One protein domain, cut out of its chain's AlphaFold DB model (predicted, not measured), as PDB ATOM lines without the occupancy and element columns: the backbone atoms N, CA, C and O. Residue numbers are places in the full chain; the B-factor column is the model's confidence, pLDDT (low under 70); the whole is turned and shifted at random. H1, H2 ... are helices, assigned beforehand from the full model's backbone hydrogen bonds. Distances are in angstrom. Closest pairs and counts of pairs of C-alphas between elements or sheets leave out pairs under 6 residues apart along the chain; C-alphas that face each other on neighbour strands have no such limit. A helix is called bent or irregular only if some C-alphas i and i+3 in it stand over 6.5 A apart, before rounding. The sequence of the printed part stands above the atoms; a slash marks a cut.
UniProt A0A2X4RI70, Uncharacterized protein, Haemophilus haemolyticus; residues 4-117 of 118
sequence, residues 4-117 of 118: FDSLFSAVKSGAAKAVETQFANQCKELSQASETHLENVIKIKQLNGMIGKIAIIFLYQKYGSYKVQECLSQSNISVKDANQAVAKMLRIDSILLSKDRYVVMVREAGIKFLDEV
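This is residues 4 to 117 of the 118 residues of an uncharacterized protein of Haemophilus haemolyticus (UniProt A0A2X4RI70). Helices pack round H3a in a compact body, from which H1 reaches out as an arm, its residues 4 to 15 sticking out. H2, H4, H6 and residues 26 to 31 of H1 pack on H3a. The printed part has 114 residues, with six named helices, H1 to H6, and no named strand: all helix, compact, radius of gyration of the C-alphas 14.9 A, spans 52 by 25 by 23 A.

H1, residues 4 to 32, touches H5, residues 93 to 96; closest C-alphas Glu 20 and Ser 94, 5.8 A. H3, residues 50 to 74, one helix by its hydrogen bonds, is bent, C-alphas 62 and 65 being 9.5 A apart; its arms are H3a, residues 50 to 62, and H3b, residues 65 to 74. H2, residues 35 to 45, forms a hairpin with H3a, at a shallow tilt of 29 degrees, opposite ways; closest C-alphas Ile 42 and Gly 52, 5.0 A. H4, residues 79 to 90, touches H3a; closest C-alphas Lys 53 and Val 86, 6.0 A. H6, residues 101 to 116, touches H3a; closest C-alphas Ile 57 and Gly 110, 5.7 A. Every O i to N i+4 pair is within hydrogen-bond range in H1, H2, H3a, H3b, H4 and H6; H5 is too short.

H1 runs 42.2 A from C-alpha 4 at (17.851, -55.959, 48.660); H6 runs 22.5 A to C-alpha 116 at (31.684, -28.295, 12.199).

The printed part has no cut. Residues 4 to 20 have pLDDT under 70.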
ATOM      1  N   PHE A   4      17.158 -55.499  49.866       42.16
ATOM      2  CA  PHE A   4      17.851 -55.959  48.660       42.16
ATOM      3  C   PHE A   4      17.727 -55.004  47.459       42.16
ATOM      4  O   PHE A   4      18.731 -54.778  46.787       42.16
ATOM      5  N   ASP A   5      16.566 -54.384  47.217       39.66
ATOM      6  CA  ASP A   5      16.410 -53.397  46.131       39.66
ATOM      7  C   ASP A   5      17.235 -52.134  46.416       39.66
ATOM      8  O   ASP A   5      17.861 -51.570  45.516       39.66
ATOM      9  N   SER A   6      17.323 -51.734  47.689       44.94
ATOM     10  CA  SER A   6      18.164 -50.618  48.131       44.94
ATOM     11  C   SER A   6      19.659 -50.910  47.967       44.94
ATOM     12  O   SER A   6      20.401 -50.027  47.543       44.94
ATOM     13  N   LEU A   7      20.110 -52.141  48.238       42.41
ATOM     14  CA  LEU A   7      21.503 -52.552  48.028       42.41
ATOM     15  C   LEU A   7      21.857 -52.641  46.537       42.41
ATOM     16  O   LEU A   7      22.896 -52.126  46.134       42.41
ATOM     17  N   PHE A   8      20.986 -53.195  45.689       45.56
ATOM     18  CA  PHE A   8      21.204 -53.218  44.235       45.56
ATOM     19  C   PHE A   8      21.167 -51.819  43.610       45.56
ATOM     20  O   PHE A   8      21.968 -51.517  42.721       45.56
ATOM     21  N   SER A   9      20.286 -50.939  44.090       47.38
ATOM     22  CA  SER A   9      20.237 -49.540  43.660       47.38
ATOM     23  C   SER A   9      21.460 -48.752  44.145       47.38
ATOM     24  O   SER A   9      22.003 -47.946  43.392       47.38
ATOM     25  N   ALA A  10      21.956 -49.017  45.358       49.19
ATOM     26  CA  ALA A  10      23.190 -48.426  45.878       49.19
ATOM     27  C   ALA A  10      24.438 -48.927  45.132       49.19
ATOM     28  O   ALA A  10      25.336 -48.136  44.860       49.19
ATOM     29  N   VAL A  11      24.480 -50.200  44.725       47.97
ATOM     30  CA  VAL A  11      25.568 -50.765  43.908       47.97
ATOM     31  C   VAL A  11      25.536 -50.210  42.480       47.97
ATOM     32  O   VAL A  11      26.574 -49.781  41.977       47.97
ATOM     33  N   LYS A  12      24.358 -50.114  41.843       52.16
ATOM     34  CA  LYS A  12      24.207 -49.430  40.544       52.16
ATOM     35  C   LYS A  12      24.580 -47.949  40.638       52.16
ATOM     36  O   LYS A  12      25.269 -47.441  39.760       52.16
ATOM     37  N   SER A  13      24.188 -47.273  41.719       55.12
ATOM     38  CA  SER A  13      24.546 -45.873  41.969       55.12
ATOM     39  C   SER A  13      26.039 -45.686  42.254       55.12
ATOM     40  O   SER A  13      26.610 -44.694  41.804       55.12
ATOM     41  N   GLY A  14      26.681 -46.612  42.968       57.19
ATOM     42  CA  GLY A  14      28.110 -46.572  43.284       57.19
ATOM     43  C   GLY A  14      28.984 -46.841  42.061       57.19
ATOM     44  O   GLY A  14      29.924 -46.093  41.805       57.19
ATOM     45  N   ALA A  15      28.631 -47.847  41.254       60.12
ATOM     46  CA  ALA A  15      29.315 -48.142  39.997       60.12
ATOM     47  C   ALA A  15      29.146 -47.004  38.975       60.12
ATOM     48  O   ALA A  15      30.127 -46.579  38.370       60.12
ATOM     49  N   ALA A  16      27.936 -46.451  38.836       63.41
ATOM     50  CA  ALA A  16      27.692 -45.302  37.963       63.41
ATOM     51  C   ALA A  16      28.514 -44.071  38.385       63.41
ATOM     52  O   ALA A  16      29.139 -43.437  37.538       63.41
ATOM     53  N   LYS A  17      28.595 -43.782  39.693       67.56
ATOM     54  CA  LYS A  17      29.429 -42.689  40.220       67.56
ATOM     55  C   LYS A  17      30.925 -42.926  40.019       67.56
ATOM     56  O   LYS A  17      31.647 -41.977  39.724       67.56
ATOM     57  N   ALA A  18      31.407 -44.159  40.163       69.56
ATOM     58  CA  ALA A  18      32.813 -44.487  39.927       69.56
ATOM     59  C   ALA A  18      33.194 -44.310  38.448       69.56
ATOM     60  O   ALA A  18      34.232 -43.723  38.146       69.56
ATOM     61  N   VAL A  19      32.321 -44.741  37.531       69.06
ATOM     62  CA  VAL A  19      32.492 -44.540  36.084       69.06
ATOM     63  C   VAL A  19      32.460 -43.053  35.722       69.06
ATOM     64  O   VAL A  19      33.312 -42.593  34.964       69.06
ATOM     65  N   GLU A  20      31.537 -42.280  36.298       68.50
ATOM     66  CA  GLU A  20      31.476 -40.825  36.106       68.50
ATOM     67  C   GLU A  20      32.741 -40.131  36.630       68.50
ATOM     68  O   GLU A  20      33.329 -39.311  35.930       68.50
ATOM     69  N   THR A  21      33.222 -40.518  37.814       79.62
ATOM     70  CA  THR A  21      34.446 -39.963  38.415       79.62
ATOM     71  C   THR A  21      35.677 -40.284  37.566       79.62
ATOM     72  O   THR A  21      36.516 -39.417  37.325       79.62
ATOM     73  N   GLN A  22      35.790 -41.519  37.071       79.81
ATOM     74  CA  GLN A  22      36.886 -41.918  36.192       79.81
ATOM     75  C   GLN A  22      36.855 -41.140  34.871       79.81
ATOM     76  O   GLN A  22      37.898 -40.685  34.401       79.81
ATOM     77  N   PHE A  23      35.669 -40.951  34.294       81.38
ATOM     78  CA  PHE A  23      35.502 -40.176  33.072       81.38
ATOM     79  C   PHE A  23      35.836 -38.691  33.284       81.38
ATOM     80  O   PHE A  23      36.587 -38.116  32.498       81.38
ATOM     81  N   ALA A  24      35.365 -38.083  34.375       84.56
ATOM     82  CA  ALA A  24      35.693 -36.706  34.741       84.56
ATOM     83  C   ALA A  24      37.206 -36.511  34.936       84.56
ATOM     84  O   ALA A  24      37.774 -35.535  34.444       84.56
ATOM     85  N   ASN A  25      37.885 -37.473  35.570       87.06
ATOM     86  CA  ASN A  25      39.340 -37.451  35.723       87.06
ATOM     87  C   ASN A  25      40.067 -37.517  34.373       87.06
ATOM     88  O   ASN A  25      40.973 -36.718  34.142       87.06
ATOM     89  N   GLN A  26      39.635 -38.392  33.460       87.00
ATOM     90  CA  GLN A  26      40.183 -38.451  32.096       87.00
ATOM     91  C   GLN A  26      39.957 -37.139  31.337       87.00
ATOM     92  O   GLN A  26      40.847 -36.667  30.629       87.00
ATOM     93  N   CYS A  27      38.787 -36.518  31.506       88.56
ATOM     94  CA  CYS A  27      38.500 -35.225  30.896       88.56
ATOM     95  C   CYS A  27      39.411 -34.132  31.457       88.56
ATOM     96  O   CYS A  27      39.971 -33.348  30.697       88.56
ATOM     97  N   LYS A  28      39.608 -34.099  32.778       90.19
ATOM     98  CA  LYS A  28      40.511 -33.153  33.435       90.19
ATOM     99  C   LYS A  28      41.951 -33.323  32.947       90.19
ATOM    100  O   LYS A  28      42.576 -32.328  32.591       90.19
ATOM    101  N   GLU A  29      42.453 -34.551  32.885       90.56
ATOM    102  CA  GLU A  29      43.806 -34.861  32.409       90.56
ATOM    103  C   GLU A  29      44.014 -34.385  30.962       90.56
ATOM    104  O   GLU A  29      44.904 -33.579  30.682       90.56
ATOM    105  N   LEU A  30      43.127 -34.777  30.044       90.44
ATOM    106  CA  LEU A  30      43.235 -34.406  28.628       90.44
ATOM    107  C   LEU A  30      42.951 -32.916  28.373       90.44
ATOM    108  O   LEU A  30      43.508 -32.326  27.441       90.44
ATOM    109  N   SER A  31      42.172 -32.259  29.237       89.62
ATOM    110  CA  SER A  31      41.982 -30.804  29.174       89.62
ATOM    111  C   SER A  31      43.287 -30.034  29.393       89.62
ATOM    112  O   SER A  31      43.424 -28.917  28.899       89.62
ATOM    113  N   GLN A  32      44.281 -30.638  30.046       90.94
ATOM    114  CA  GLN A  32      45.598 -30.042  30.296       90.94
ATOM    115  C   GLN A  32      46.684 -30.578  29.353       90.94
ATOM    116  O   GLN A  32      47.772 -30.015  29.290       90.94
ATOM    117  N   ALA A  33      46.386 -31.623  28.577       92.19
ATOM    118  CA  ALA A  33      47.326 -32.212  27.634       92.19
ATOM    119  C   ALA A  33      47.747 -31.242  26.513       92.19
ATOM    120  O   ALA A  33      46.951 -30.422  26.033       92.19
ATOM    121  N   SER A  34      49.000 -31.377  26.073       93.75
ATOM    122  CA  SER A  34      49.544 -30.673  24.910       93.75
ATOM    123  C   SER A  34      48.959 -31.207  23.600       93.75
ATOM    124  O   SER A  34      48.425 -32.316  23.554       93.75
ATOM    125  N   GLU A  35      49.096 -30.434  22.519       92.94
ATOM    126  CA  GLU A  35      48.722 -30.847  21.158       92.94
ATOM    127  C   GLU A  35      49.304 -32.221  20.805       92.94
ATOM    128  O   GLU A  35      48.566 -33.156  20.502       92.94
ATOM    129  N   THR A  36      50.623 -32.375  20.953       93.81
ATOM    130  CA  THR A  36      51.341 -33.612  20.627       93.81
ATOM    131  C   THR A  36      50.836 -34.800  21.442       93.81
ATOM    132  O   THR A  36      50.721 -35.906  20.921       93.81
ATOM    133  N   HIS A  37      50.506 -34.595  22.722       93.62
ATOM    134  CA  HIS A  37      49.962 -35.670  23.545       93.62
ATOM    135  C   HIS A  37      48.569 -36.094  23.066       93.62
ATOM    136  O   HIS A  37      48.307 -37.289  22.946       93.62
ATOM    137  N   LEU A  38      47.696 -35.136  22.740       92.88
ATOM    138  CA  LEU A  38      46.359 -35.420  22.214       92.88
ATOM    139  C   LEU A  38      46.430 -36.175  20.884       92.88
ATOM    140  O   LEU A  38      45.759 -37.193  20.726       92.88
ATOM    141  N   GLU A  39      47.287 -35.734  19.962       93.12
ATOM    142  CA  GLU A  39      47.501 -36.440  18.701       93.12
ATOM    143  C   GLU A  39      48.001 -37.866  18.917       93.12
ATOM    144  O   GLU A  39      47.487 -38.797  18.302       93.12
ATOM    145  N   ASN A  40      48.986 -38.058  19.796       93.06
ATOM    146  CA  ASN A  40      49.539 -39.380  20.078       93.06
ATOM    147  C   ASN A  40      48.477 -40.310  20.663       93.06
ATOM    148  O   ASN A  40      48.383 -41.472  20.271       93.06
ATOM    149  N   VAL A  41      47.636 -39.797  21.563       92.00
ATOM    150  CA  VAL A  41      46.505 -40.550  22.107       92.00
ATOM    151  C   VAL A  41      45.540 -40.965  20.993       92.00
ATOM    152  O   VAL A  41      45.127 -42.125  20.960       92.00
ATOM    153  N   ILE A  42      45.208 -40.068  20.061       92.44
ATOM    154  CA  ILE A  42      44.320 -40.366  18.927       92.44
ATOM    155  C   ILE A  42      44.958 -41.398  17.991       92.44
ATOM    156  O   ILE A  42      44.301 -42.378  17.651       92.44
ATOM    157  N   LYS A  43      46.239 -41.234  17.646       90.12
ATOM    158  CA  LYS A  43      47.008 -42.139  16.776       90.12
ATOM    159  C   LYS A  43      47.102 -43.551  17.362       90.12
ATOM    160  O   LYS A  43      46.840 -44.525  16.665       90.12
ATOM    161  N   ILE A  44      47.417 -43.668  18.655       88.38
ATOM    162  CA  ILE A  44      47.576 -44.961  19.344       88.38
ATOM    163  C   ILE A  44      46.225 -45.637  19.581       88.38
ATOM    164  O   ILE A  44      46.096 -46.849  19.419       88.38
ATOM    165  N   LYS A  45      45.217 -44.880  20.031       86.88
ATOM    166  CA  LYS A  45      43.914 -45.454  20.388       86.88
ATOM    167  C   LYS A  45      42.988 -45.595  19.190       86.88
ATOM    168  O   LYS A  45      42.039 -46.359  19.288       86.88
ATOM    169  N   GLN A  46      43.223 -44.878  18.094       84.31
ATOM    170  CA  GLN A  46      42.370 -44.853  16.901       84.31
ATOM    171  C   GLN A  46      40.881 -44.652  17.222       84.31
ATOM    172  O   GLN A  46      40.008 -45.294  16.649       84.31
ATOM    173  N   LEU A  47      40.581 -43.809  18.217       85.06
ATOM    174  CA  LEU A  47      39.225 -43.591  18.751       85.06
ATOM    175  C   LEU A  47      38.537 -44.854  19.334       85.06
ATOM    176  O   LEU A  47      37.365 -44.806  19.735       85.06
ATOM    177  N   ASN A  48      39.276 -45.960  19.484       80.38
ATOM    178  CA  ASN A  48      38.869 -47.144  20.229       80.38
ATOM    179  C   ASN A  48      38.992 -46.856  21.735       80.38
ATOM    180  O   ASN A  48      40.063 -46.559  22.266       80.38
ATOM    181  N   GLY A  49      37.860 -46.912  22.438       83.50
ATOM    182  CA  GLY A  49      37.749 -46.509  23.846       83.50
ATOM    183  C   GLY A  49      37.386 -45.031  24.052       83.50
ATOM    184  O   GLY A  49      37.196 -44.283  23.095       83.50
ATOM    185  N   MET A  50      37.203 -44.627  25.312       85.75
ATOM    186  CA  MET A  50      36.732 -43.277  25.669       85.75
ATOM    187  C   MET A  50      37.830 -42.224  25.559       85.75
ATOM    188  O   MET A  50      37.601 -41.161  25.000       85.75
ATOM    189  N   ILE A  51      39.044 -42.555  25.999       89.38
ATOM    190  CA  ILE A  51      40.195 -41.643  26.005       89.38
ATOM    191  C   ILE A  51      40.468 -41.059  24.609       89.38
ATOM    192  O   ILE A  51      40.625 -39.851  24.479       89.38
ATOM    193  N   GLY A  52      40.453 -41.881  23.551       89.12
ATOM    194  CA  GLY A  52      40.657 -41.393  22.179       89.12
ATOM    195  C   GLY A  52      39.560 -40.428  21.713       89.12
ATOM    196  O   GLY A  52      39.851 -39.420  21.075       89.12
ATOM    197  N   LYS A  53      38.302 -40.695  22.086       92.38
ATOM    198  CA  LYS A  53      37.151 -39.842  21.748       92.38
ATOM    199  C   LYS A  53      37.146 -38.523  22.524       92.38
ATOM    200  O   LYS A  53      36.766 -37.495  21.983       92.38
ATOM    201  N   ILE A  54      37.594 -38.537  23.776       91.81
ATOM    202  CA  ILE A  54      37.788 -37.315  24.564       91.81
ATOM    203  C   ILE A  54      38.952 -36.501  23.979       91.81
ATOM    204  O   ILE A  54      38.847 -35.287  23.831       91.81
ATOM    205  N   ALA A  55      40.047 -37.168  23.597       93.81
ATOM    206  CA  ALA A  55      41.231 -36.510  23.056       93.81
ATOM    207  C   ALA A  55      40.941 -35.762  21.749       93.81
ATOM    208  O   ALA A  55      41.378 -34.624  21.606       93.81
ATOM    209  N   ILE A  56      40.161 -36.346  20.832       94.69
ATOM    210  CA  ILE A  56      39.791 -35.660  19.583       94.69
ATOM    211  C   ILE A  56      38.879 -34.450  19.820       94.69
ATOM    212  O   ILE A  56      39.038 -33.433  19.148       94.69
ATOM    213  N   ILE A  57      37.998 -34.505  20.824       95.00
ATOM    214  CA  ILE A  57      37.174 -33.354  21.219       95.00
ATOM    215  C   ILE A  57      38.038 -32.242  21.817       95.00
ATOM    216  O   ILE A  57      37.836 -31.079  21.484       95.00
ATOM    217  N   PHE A  58      39.023 -32.565  22.659       94.56
ATOM    218  CA  PHE A  58      39.932 -31.541  23.183       94.56
ATOM    219  C   PHE A  58      40.894 -30.999  22.128       94.56
ATOM    220  O   PHE A  58      41.232 -29.817  22.183       94.56
ATOM    221  N   LEU A  59      41.315 -31.823  21.165       94.56
ATOM    222  CA  LEU A  59      42.097 -31.359  20.022       94.56
ATOM    223  C   LEU A  59      41.284 -30.332  19.221       94.56
ATOM    224  O   LEU A  59      41.772 -29.236  18.962       94.56
ATOM    225  N   TYR A  60      40.018 -30.644  18.930       95.38
ATOM    226  CA  TYR A  60      39.082 -29.710  18.303       95.38
ATOM    227  C   TYR A  60      38.896 -28.431  19.122       95.38
ATOM    228  O   TYR A  60      39.060 -27.333  18.605       95.38
ATOM    229  N   GLN A  61      38.591 -28.560  20.412       93.62
ATOM    230  CA  GLN A  61      38.294 -27.418  21.270       93.62
ATOM    231  C   GLN A  61      39.466 -26.430  21.362       93.62
ATOM    232  O   GLN A  61      39.246 -25.226  21.464       93.62
ATOM    233  N   LYS A  62      40.705 -26.935  21.367       93.50
ATOM    234  CA  LYS A  62      41.915 -26.122  21.540       93.50
ATOM    235  C   LYS A  62      42.492 -25.599  20.225       93.50
ATOM    236  O   LYS A  62      43.010 -24.489  20.209       93.50
ATOM    237  N   TYR A  63      42.430 -26.394  19.157       93.94
ATOM    238  CA  TYR A  63      43.174 -26.138  17.913       93.94
ATOM    239  C   TYR A  63      42.282 -26.079  16.661       93.94
ATOM    240  O   TYR A  63      42.769 -25.794  15.568       93.94
ATOM    241  N   GLY A  64      40.977 -26.314  16.804       92.62
ATOM    242  CA  GLY A  64      39.991 -26.194  15.735       92.62
ATOM    243  C   GLY A  64      39.901 -27.403  14.798       92.62
ATOM    244  O   GLY A  64      40.587 -28.418  14.944       92.62
ATOM    245  N   SER A  65      39.010 -27.286  13.811       92.12
ATOM    246  CA  SER A  65      38.674 -28.352  12.856       92.12
ATOM    247  C   SER A  65      39.835 -28.735  11.936       92.12
ATOM    248  O   SER A  65      40.034 -29.921  11.677       92.12
ATOM    249  N   TYR A  66      40.642 -27.763  11.498       92.62
ATOM    250  CA  TYR A  66      41.806 -28.008  10.640       92.62
ATOM    251  C   TYR A  66      42.769 -29.023  11.269       92.62
ATOM    252  O   TYR A  66      43.155 -30.008  10.640       92.62
ATOM    253  N   LYS A  67      43.089 -28.830  12.552       93.75
ATOM    254  CA  LYS A  67      44.027 -29.691  13.272       93.75
ATOM    255  C   LYS A  67      43.495 -31.108  13.462       93.75
ATOM    256  O   LYS A  67      44.235 -32.086  13.362       93.75
ATOM    257  N   VAL A  68      42.193 -31.231  13.701       93.62
ATOM    258  CA  VAL A  68      41.521 -32.530  13.755       93.62
ATOM    259  C   VAL A  68      41.620 -33.255  12.423       93.62
ATOM    260  O   VAL A  68      41.974 -34.430  12.412       93.62
ATOM    261  N   GLN A  69      41.321 -32.581  11.311       92.50
ATOM    262  CA  GLN A  69      41.373 -33.194   9.983       92.50
ATOM    263  C   GLN A  69      42.789 -33.661   9.638       92.50
ATOM    264  O   GLN A  69      42.960 -34.783   9.161       92.50
ATOM    265  N   GLU A  70      43.802 -32.852   9.959       94.00
ATOM    266  CA  GLU A  70      45.208 -33.239   9.825       94.00
ATOM    267  C   GLU A  70      45.516 -34.510  10.638       94.00
ATOM    268  O   GLU A  70      46.032 -35.492  10.100       94.00
ATOM    269  N   CYS A  71      45.146 -34.532  11.922       93.69
ATOM    270  CA  CYS A  71      45.390 -35.671  12.806       93.69
ATOM    271  C   CYS A  71      44.674 -36.949  12.328       93.69
ATOM    272  O   CYS A  71      45.264 -38.035  12.335       93.69
ATOM    273  N   LEU A  72      43.422 -36.829  11.881       93.25
ATOM    274  CA  LEU A  72      42.630 -37.931  11.332       93.25
ATOM    275  C   LEU A  72      43.256 -38.495  10.055       93.25
ATOM    276  O   LEU A  72      43.415 -39.712   9.943       93.25
ATOM    277  N   SER A  73      43.687 -37.618   9.143       92.88
ATOM    278  CA  SER A  73      44.378 -38.007   7.912       92.88
ATOM    279  C   SER A  73      45.674 -38.761   8.209       92.88
ATOM    280  O   SER A  73      45.919 -39.811   7.621       92.88
ATOM    281  N   GLN A  74      46.490 -38.267   9.146       92.38
ATOM    282  CA  GLN A  74      47.733 -38.934   9.556       92.38
ATOM    283  C   GLN A  74      47.484 -40.291  10.228       92.38
ATOM    284  O   GLN A  74      48.332 -41.178  10.172       92.38
ATOM    285  N   SER A  75      46.327 -40.453  10.870       90.06
ATOM    286  CA  SER A  75      45.949 -41.673  11.588       90.06
ATOM    287  C   SER A  75      45.174 -42.673  10.722       90.06
ATOM    288  O   SER A  75      44.805 -43.736  11.221       90.06
ATOM    289  N   ASN A  76      44.915 -42.344   9.450       91.38
ATOM    290  CA  ASN A  76      44.057 -43.104   8.538       91.38
ATOM    291  C   ASN A  76      42.645 -43.369   9.106       91.38
ATOM    292  O   ASN A  76      42.089 -44.456   8.960       91.38
ATOM    293  N   ILE A  77      42.080 -42.375   9.798       91.44
ATOM    294  CA  ILE A  77      40.733 -42.430  10.375       91.44
ATOM    295  C   ILE A  77      39.827 -41.545   9.526       91.44
ATOM    296  O   ILE A  77      40.128 -40.370   9.313       91.44
ATOM    297  N   SER A  78      38.699 -42.079   9.059       92.69
ATOM    298  CA  SER A  78      37.753 -41.263   8.303       92.69
ATOM    299  C   SER A  78      37.029 -40.271   9.221       92.69
ATOM    300  O   SER A  78      36.686 -40.586  10.365       92.69
ATOM    301  N   VAL A  79      36.738 -39.074   8.707       92.06
ATOM    302  CA  VAL A  79      35.932 -38.070   9.427       92.06
ATOM    303  C   VAL A  79      34.571 -38.646   9.828       92.06
ATOM    304  O   VAL A  79      34.102 -38.443  10.946       92.06
ATOM    305  N   LYS A  80      33.972 -39.462   8.954       92.62
ATOM    306  CA  LYS A  80      32.719 -40.167   9.228       92.62
ATOM    307  C   LYS A  80      32.830 -41.082  10.448       92.62
ATOM    308  O   LYS A  80      31.939 -41.054  11.298       92.62
ATOM    309  N   ASP A  81      33.898 -41.868  10.557       91.56
ATOM    310  CA  ASP A  81      34.096 -42.777  11.691       91.56
ATOM    311  C   ASP A  81      34.352 -42.003  12.984       91.56
ATOM    312  O   ASP A  81      33.807 -42.356  14.034       91.56
ATOM    313  N   ALA A  82      35.102 -40.901  12.905       91.69
ATOM    314  CA  ALA A  82      35.318 -40.003  14.032       91.69
ATOM    315  C   ALA A  82      34.003 -39.394  14.539       91.69
ATOM    316  O   ALA A  82      33.701 -39.469  15.734       91.69
ATOM    317  N   ASN A  83      33.166 -38.891  13.631       93.44
ATOM    318  CA  ASN A  83      31.849 -38.350  13.957       93.44
ATOM    319  C   ASN A  83      30.930 -39.410  14.563       93.44
ATOM    320  O   ASN A  83      30.282 -39.169  15.579       93.44
ATOM    321  N   GLN A  84      30.899 -40.619  13.998       93.06
ATOM    322  CA  GLN A  84      30.112 -41.713  14.564       93.06
ATOM    323  C   GLN A  84      30.597 -42.109  15.962       93.06
ATOM    324  O   GLN A  84      29.779 -42.376  16.846       93.06
ATOM    325  N   ALA A  85      31.910 -42.149  16.177       91.62
ATOM    326  CA  ALA A  85      32.506 -42.459  17.467       91.62
ATOM    327  C   ALA A  85      32.127 -41.409  18.523       91.62
ATOM    328  O   ALA A  85      31.656 -41.779  19.604       91.62
ATOM    329  N   VAL A  86      32.267 -40.122  18.196       92.38
ATOM    330  CA  VAL A  86      31.896 -39.002  19.074       92.38
ATOM    331  C   VAL A  86      30.390 -38.991  19.346       92.38
ATOM    332  O   VAL A  86      29.985 -38.957  20.506       92.38
ATOM    333  N   ALA A  87      29.544 -39.146  18.324       92.50
ATOM    334  CA  ALA A  87      28.091 -39.185  18.491       92.50
ATOM    335  C   ALA A  87      27.623 -40.337  19.394       92.50
ATOM    336  O   ALA A  87      26.727 -40.154  20.218       92.50
ATOM    337  N   LYS A  88      28.237 -41.524  19.280       90.88
ATOM    338  CA  LYS A  88      27.954 -42.654  20.180       90.88
ATOM    339  C   LYS A  88      28.350 -42.341  21.621       90.88
ATOM    340  O   LYS A  88      27.606 -42.680  22.533       90.88
ATOM    341  N   MET A  89      29.492 -41.685  21.825       90.75
ATOM    342  CA  MET A  89      29.954 -41.297  23.157       90.75
ATOM    343  C   MET A  89      29.007 -40.299  23.827       90.75
ATOM    344  O   MET A  89      28.638 -40.488  24.980       90.75
ATOM    345  N   LEU A  90      28.574 -39.266  23.104       89.50
ATOM    346  CA  LEU A  90      27.709 -38.220  23.658       89.50
ATOM    347  C   LEU A  90      26.328 -38.725  24.096       89.50
ATOM    348  O   LEU A  90      25.650 -38.030  24.842       89.50
ATOM    349  N   ARG A  91      25.915 -39.920  23.660       88.12
ATOM    350  CA  ARG A  91      24.646 -40.558  24.046       88.12
ATOM    351  C   ARG A  91      24.738 -41.404  25.317       88.12
ATOM    352  O   ARG A  91      23.736 -41.982  25.719       88.12
ATOM    353  N   ILE A  92      25.915 -41.528  25.924       86.12
ATOM    354  CA  ILE A  92      26.084 -42.288  27.166       86.12
ATOM    355  C   ILE A  92      25.465 -41.488  28.319       86.12
ATOM    356  O   ILE A  92      25.791 -40.315  28.499       86.12
ATOM    357  N   ASP A  93      24.619 -42.126  29.133       76.25
ATOM    358  CA  ASP A  93      23.899 -41.472  30.239       76.25
ATOM    359  C   ASP A  93      24.830 -40.750  31.221       76.25
ATOM    360  O   ASP A  93      24.534 -39.639  31.660       76.25
ATOM    361  N   SER A  94      25.999 -41.328  31.514       73.75
ATOM    362  CA  SER A  94      27.008 -40.704  32.380       73.75
ATOM    363  C   SER A  94      27.638 -39.440  31.786       73.75
ATOM    364  O   SER A  94      28.281 -38.698  32.511       73.75
ATOM    365  N   ILE A  95      27.465 -39.172  30.490       80.06
ATOM    366  CA  ILE A  95      27.889 -37.928  29.833       80.06
ATOM    367  C   ILE A  95      26.705 -36.976  29.695       80.06
ATOM    368  O   ILE A  95      26.843 -35.778  29.941       80.06
ATOM    369  N   LEU A  96      25.528 -37.491  29.340       81.62
ATOM    370  CA  LEU A  96      24.304 -36.699  29.199       81.62
ATOM    371  C   LEU A  96      23.847 -36.077  30.522       81.62
ATOM    372  O   LEU A  96      23.425 -34.924  30.539       81.62
ATOM    373  N   LEU A  97      23.940 -36.823  31.622       82.31
ATOM    374  CA  LEU A  97      23.379 -36.428  32.915       82.31
ATOM    375  C   LEU A  97      24.417 -35.846  33.878       82.31
ATOM    376  O   LEU A  97      24.037 -35.266  34.898       82.31
ATOM    377  N   SER A  98      25.711 -35.977  33.570       83.12
ATOM    378  CA  SER A  98      26.756 -35.467  34.453       83.12
ATOM    379  C   SER A  98      26.712 -33.946  34.558       83.12
ATOM    380  O   SER A  98      26.476 -33.222  33.579       83.12
ATOM    381  N   LYS A  99      26.960 -33.484  35.785       87.00
ATOM    382  CA  LYS A  99      27.109 -32.074  36.155       87.00
ATOM    383  C   LYS A  99      28.572 -31.685  36.364       87.00
ATOM    384  O   LYS A  99      28.843 -30.544  36.730       87.00
ATOM    385  N   ASP A 100      29.508 -32.614  36.166       89.06
ATOM    386  CA  ASP A 100      30.926 -32.303  36.272       89.06
ATOM    387  C   ASP A 100      31.332 -31.315  35.171       89.06
ATOM    388  O   ASP A 100      31.030 -31.502  33.992       89.06
ATOM    389  N   ARG A 101      32.042 -30.257  35.564       88.19
ATOM    390  CA  ARG A 101      32.468 -29.167  34.676       88.19
ATOM    391  C   ARG A 101      33.196 -29.676  33.427       88.19
ATOM    392  O   ARG A 101      32.991 -29.131  32.345       88.19
ATOM    393  N   TYR A 102      34.081 -30.660  33.571       87.88
ATOM    394  CA  TYR A 102      34.894 -31.150  32.461       87.88
ATOM    395  C   TYR A 102      34.066 -32.031  31.530       87.88
ATOM    396  O   TYR A 102      34.230 -31.963  30.315       87.88
ATOM    397  N   VAL A 103      33.126 -32.795  32.086       86.88
ATOM    398  CA  VAL A 103      32.187 -33.604  31.302       86.88
ATOM    399  C   VAL A 103      31.225 -32.726  30.505       86.88
ATOM    400  O   VAL A 103      31.021 -32.966  29.316       86.88
ATOM    401  N   VAL A 104      30.687 -31.669  31.123       89.69
ATOM    402  CA  VAL A 104      29.845 -30.672  30.444       89.69
ATOM    403  C   VAL A 104      30.612 -30.017  29.296       89.69
ATOM    404  O   VAL A 104      30.101 -29.953  28.181       89.69
ATOM    405  N   MET A 105      31.865 -29.617  29.533       89.62
ATOM    406  CA  MET A 105      32.731 -29.031  28.509       89.62
ATOM    407  C   MET A 105      32.960 -29.977  27.324       89.62
ATOM    408  O   MET A 105      32.822 -29.563  26.176       89.62
ATOM    409  N   VAL A 106      33.263 -31.253  27.586       91.50
ATOM    410  CA  VAL A 106      33.419 -32.272  26.533       91.50
ATOM    411  C   VAL A 106      32.115 -32.477  25.768       91.50
ATOM    412  O   VAL A 106      32.142 -32.632  24.550       91.50
ATOM    413  N   ARG A 107      30.967 -32.453  26.451       92.88
ATOM    414  CA  ARG A 107      29.658 -32.587  25.806       92.88
ATOM    415  C   ARG A 107      29.378 -31.422  24.859       92.88
ATOM    416  O   ARG A 107      29.019 -31.654  23.710       92.88
ATOM    417  N   GLU A 108      29.581 -30.189  25.310       93.25
ATOM    418  CA  GLU A 108      29.383 -28.986  24.494       93.25
ATOM    419  C   GLU A 108      30.356 -28.923  23.311       93.25
ATOM    420  O   GLU A 108      29.940 -28.692  22.175       93.25
ATOM    421  N   ALA A 109      31.644 -29.179  23.554       92.94
ATOM    422  CA  ALA A 109      32.656 -29.222  22.503       92.94
ATOM    423  C   ALA A 109      32.399 -30.368  21.514       92.94
ATOM    424  O   ALA A 109      32.597 -30.198  20.316       92.94
ATOM    425  N   GLY A 110      31.910 -31.513  21.993       93.38
ATOM    426  CA  GLY A 110      31.539 -32.649  21.159       93.38
ATOM    427  C   GLY A 110      30.335 -32.372  20.261       93.38
ATOM    428  O   GLY A 110      30.320 -32.832  19.126       93.38
ATOM    429  N   ILE A 111      29.341 -31.613  20.729       93.88
ATOM    430  CA  ILE A 111      28.210 -31.193  19.885       93.88
ATOM    431  C   ILE A 111      28.716 -30.290  18.757       93.88
ATOM    432  O   ILE A 111      28.466 -30.580  17.591       93.88
ATOM    433  N   LYS A 112      29.517 -29.269  19.088       93.88
ATOM    434  CA  LYS A 112      30.115 -28.371  18.085       93.88
ATOM    435  C   LYS A 112      31.012 -29.114  17.093       93.88
ATOM    436  O   LYS A 112      30.953 -28.857  15.897       93.88
ATOM    437  N   PHE A 113      31.786 -30.085  17.579       94.06
ATOM    438  CA  PHE A 113      32.595 -30.965  16.740       94.06
ATOM    439  C   PHE A 113      31.751 -31.657  15.662       94.06
ATOM    440  O   PHE A 113      32.145 -31.663  14.500       94.06
ATOM    441  N   LEU A 114      30.586 -32.206  16.023       93.06
ATOM    442  CA  LEU A 114      29.703 -32.893  15.072       93.06
ATOM    443  C   LEU A 114      29.058 -31.942  14.054       93.06
ATOM    444  O   LEU A 114      28.723 -32.375  12.950       93.06
ATOM    445  N   ASP A 115      28.889 -30.671  14.416       91.56
ATOM    446  CA  ASP A 115      28.328 -29.652  13.530       91.56
ATOM    447  C   ASP A 115      29.366 -29.109  12.534       91.56
ATOM    448  O   ASP A 115      29.026 -28.833  11.377       91.56
ATOM    449  N   GLU A 116      30.625 -28.972  12.960       89.62
ATOM    450  CA  GLU A 116      31.684 -28.295  12.199       89.62
ATOM    451  C   GLU A 116      32.634 -29.238  11.448       89.62
ATOM    452  O   GLU A 116      33.181 -28.854  10.414       89.62
ATOM    453  N   VAL A 117      32.847 -30.465  11.929       86.31
ATOM    454  CA  VAL A 117      33.751 -31.436  11.296       86.31
ATOM    455  C   VAL A 117      32.926 -32.369  10.403       86.31
ATOM    456  O   VAL A 117      32.195 -33.218  10.907       86.31
TER     457      VAL A 117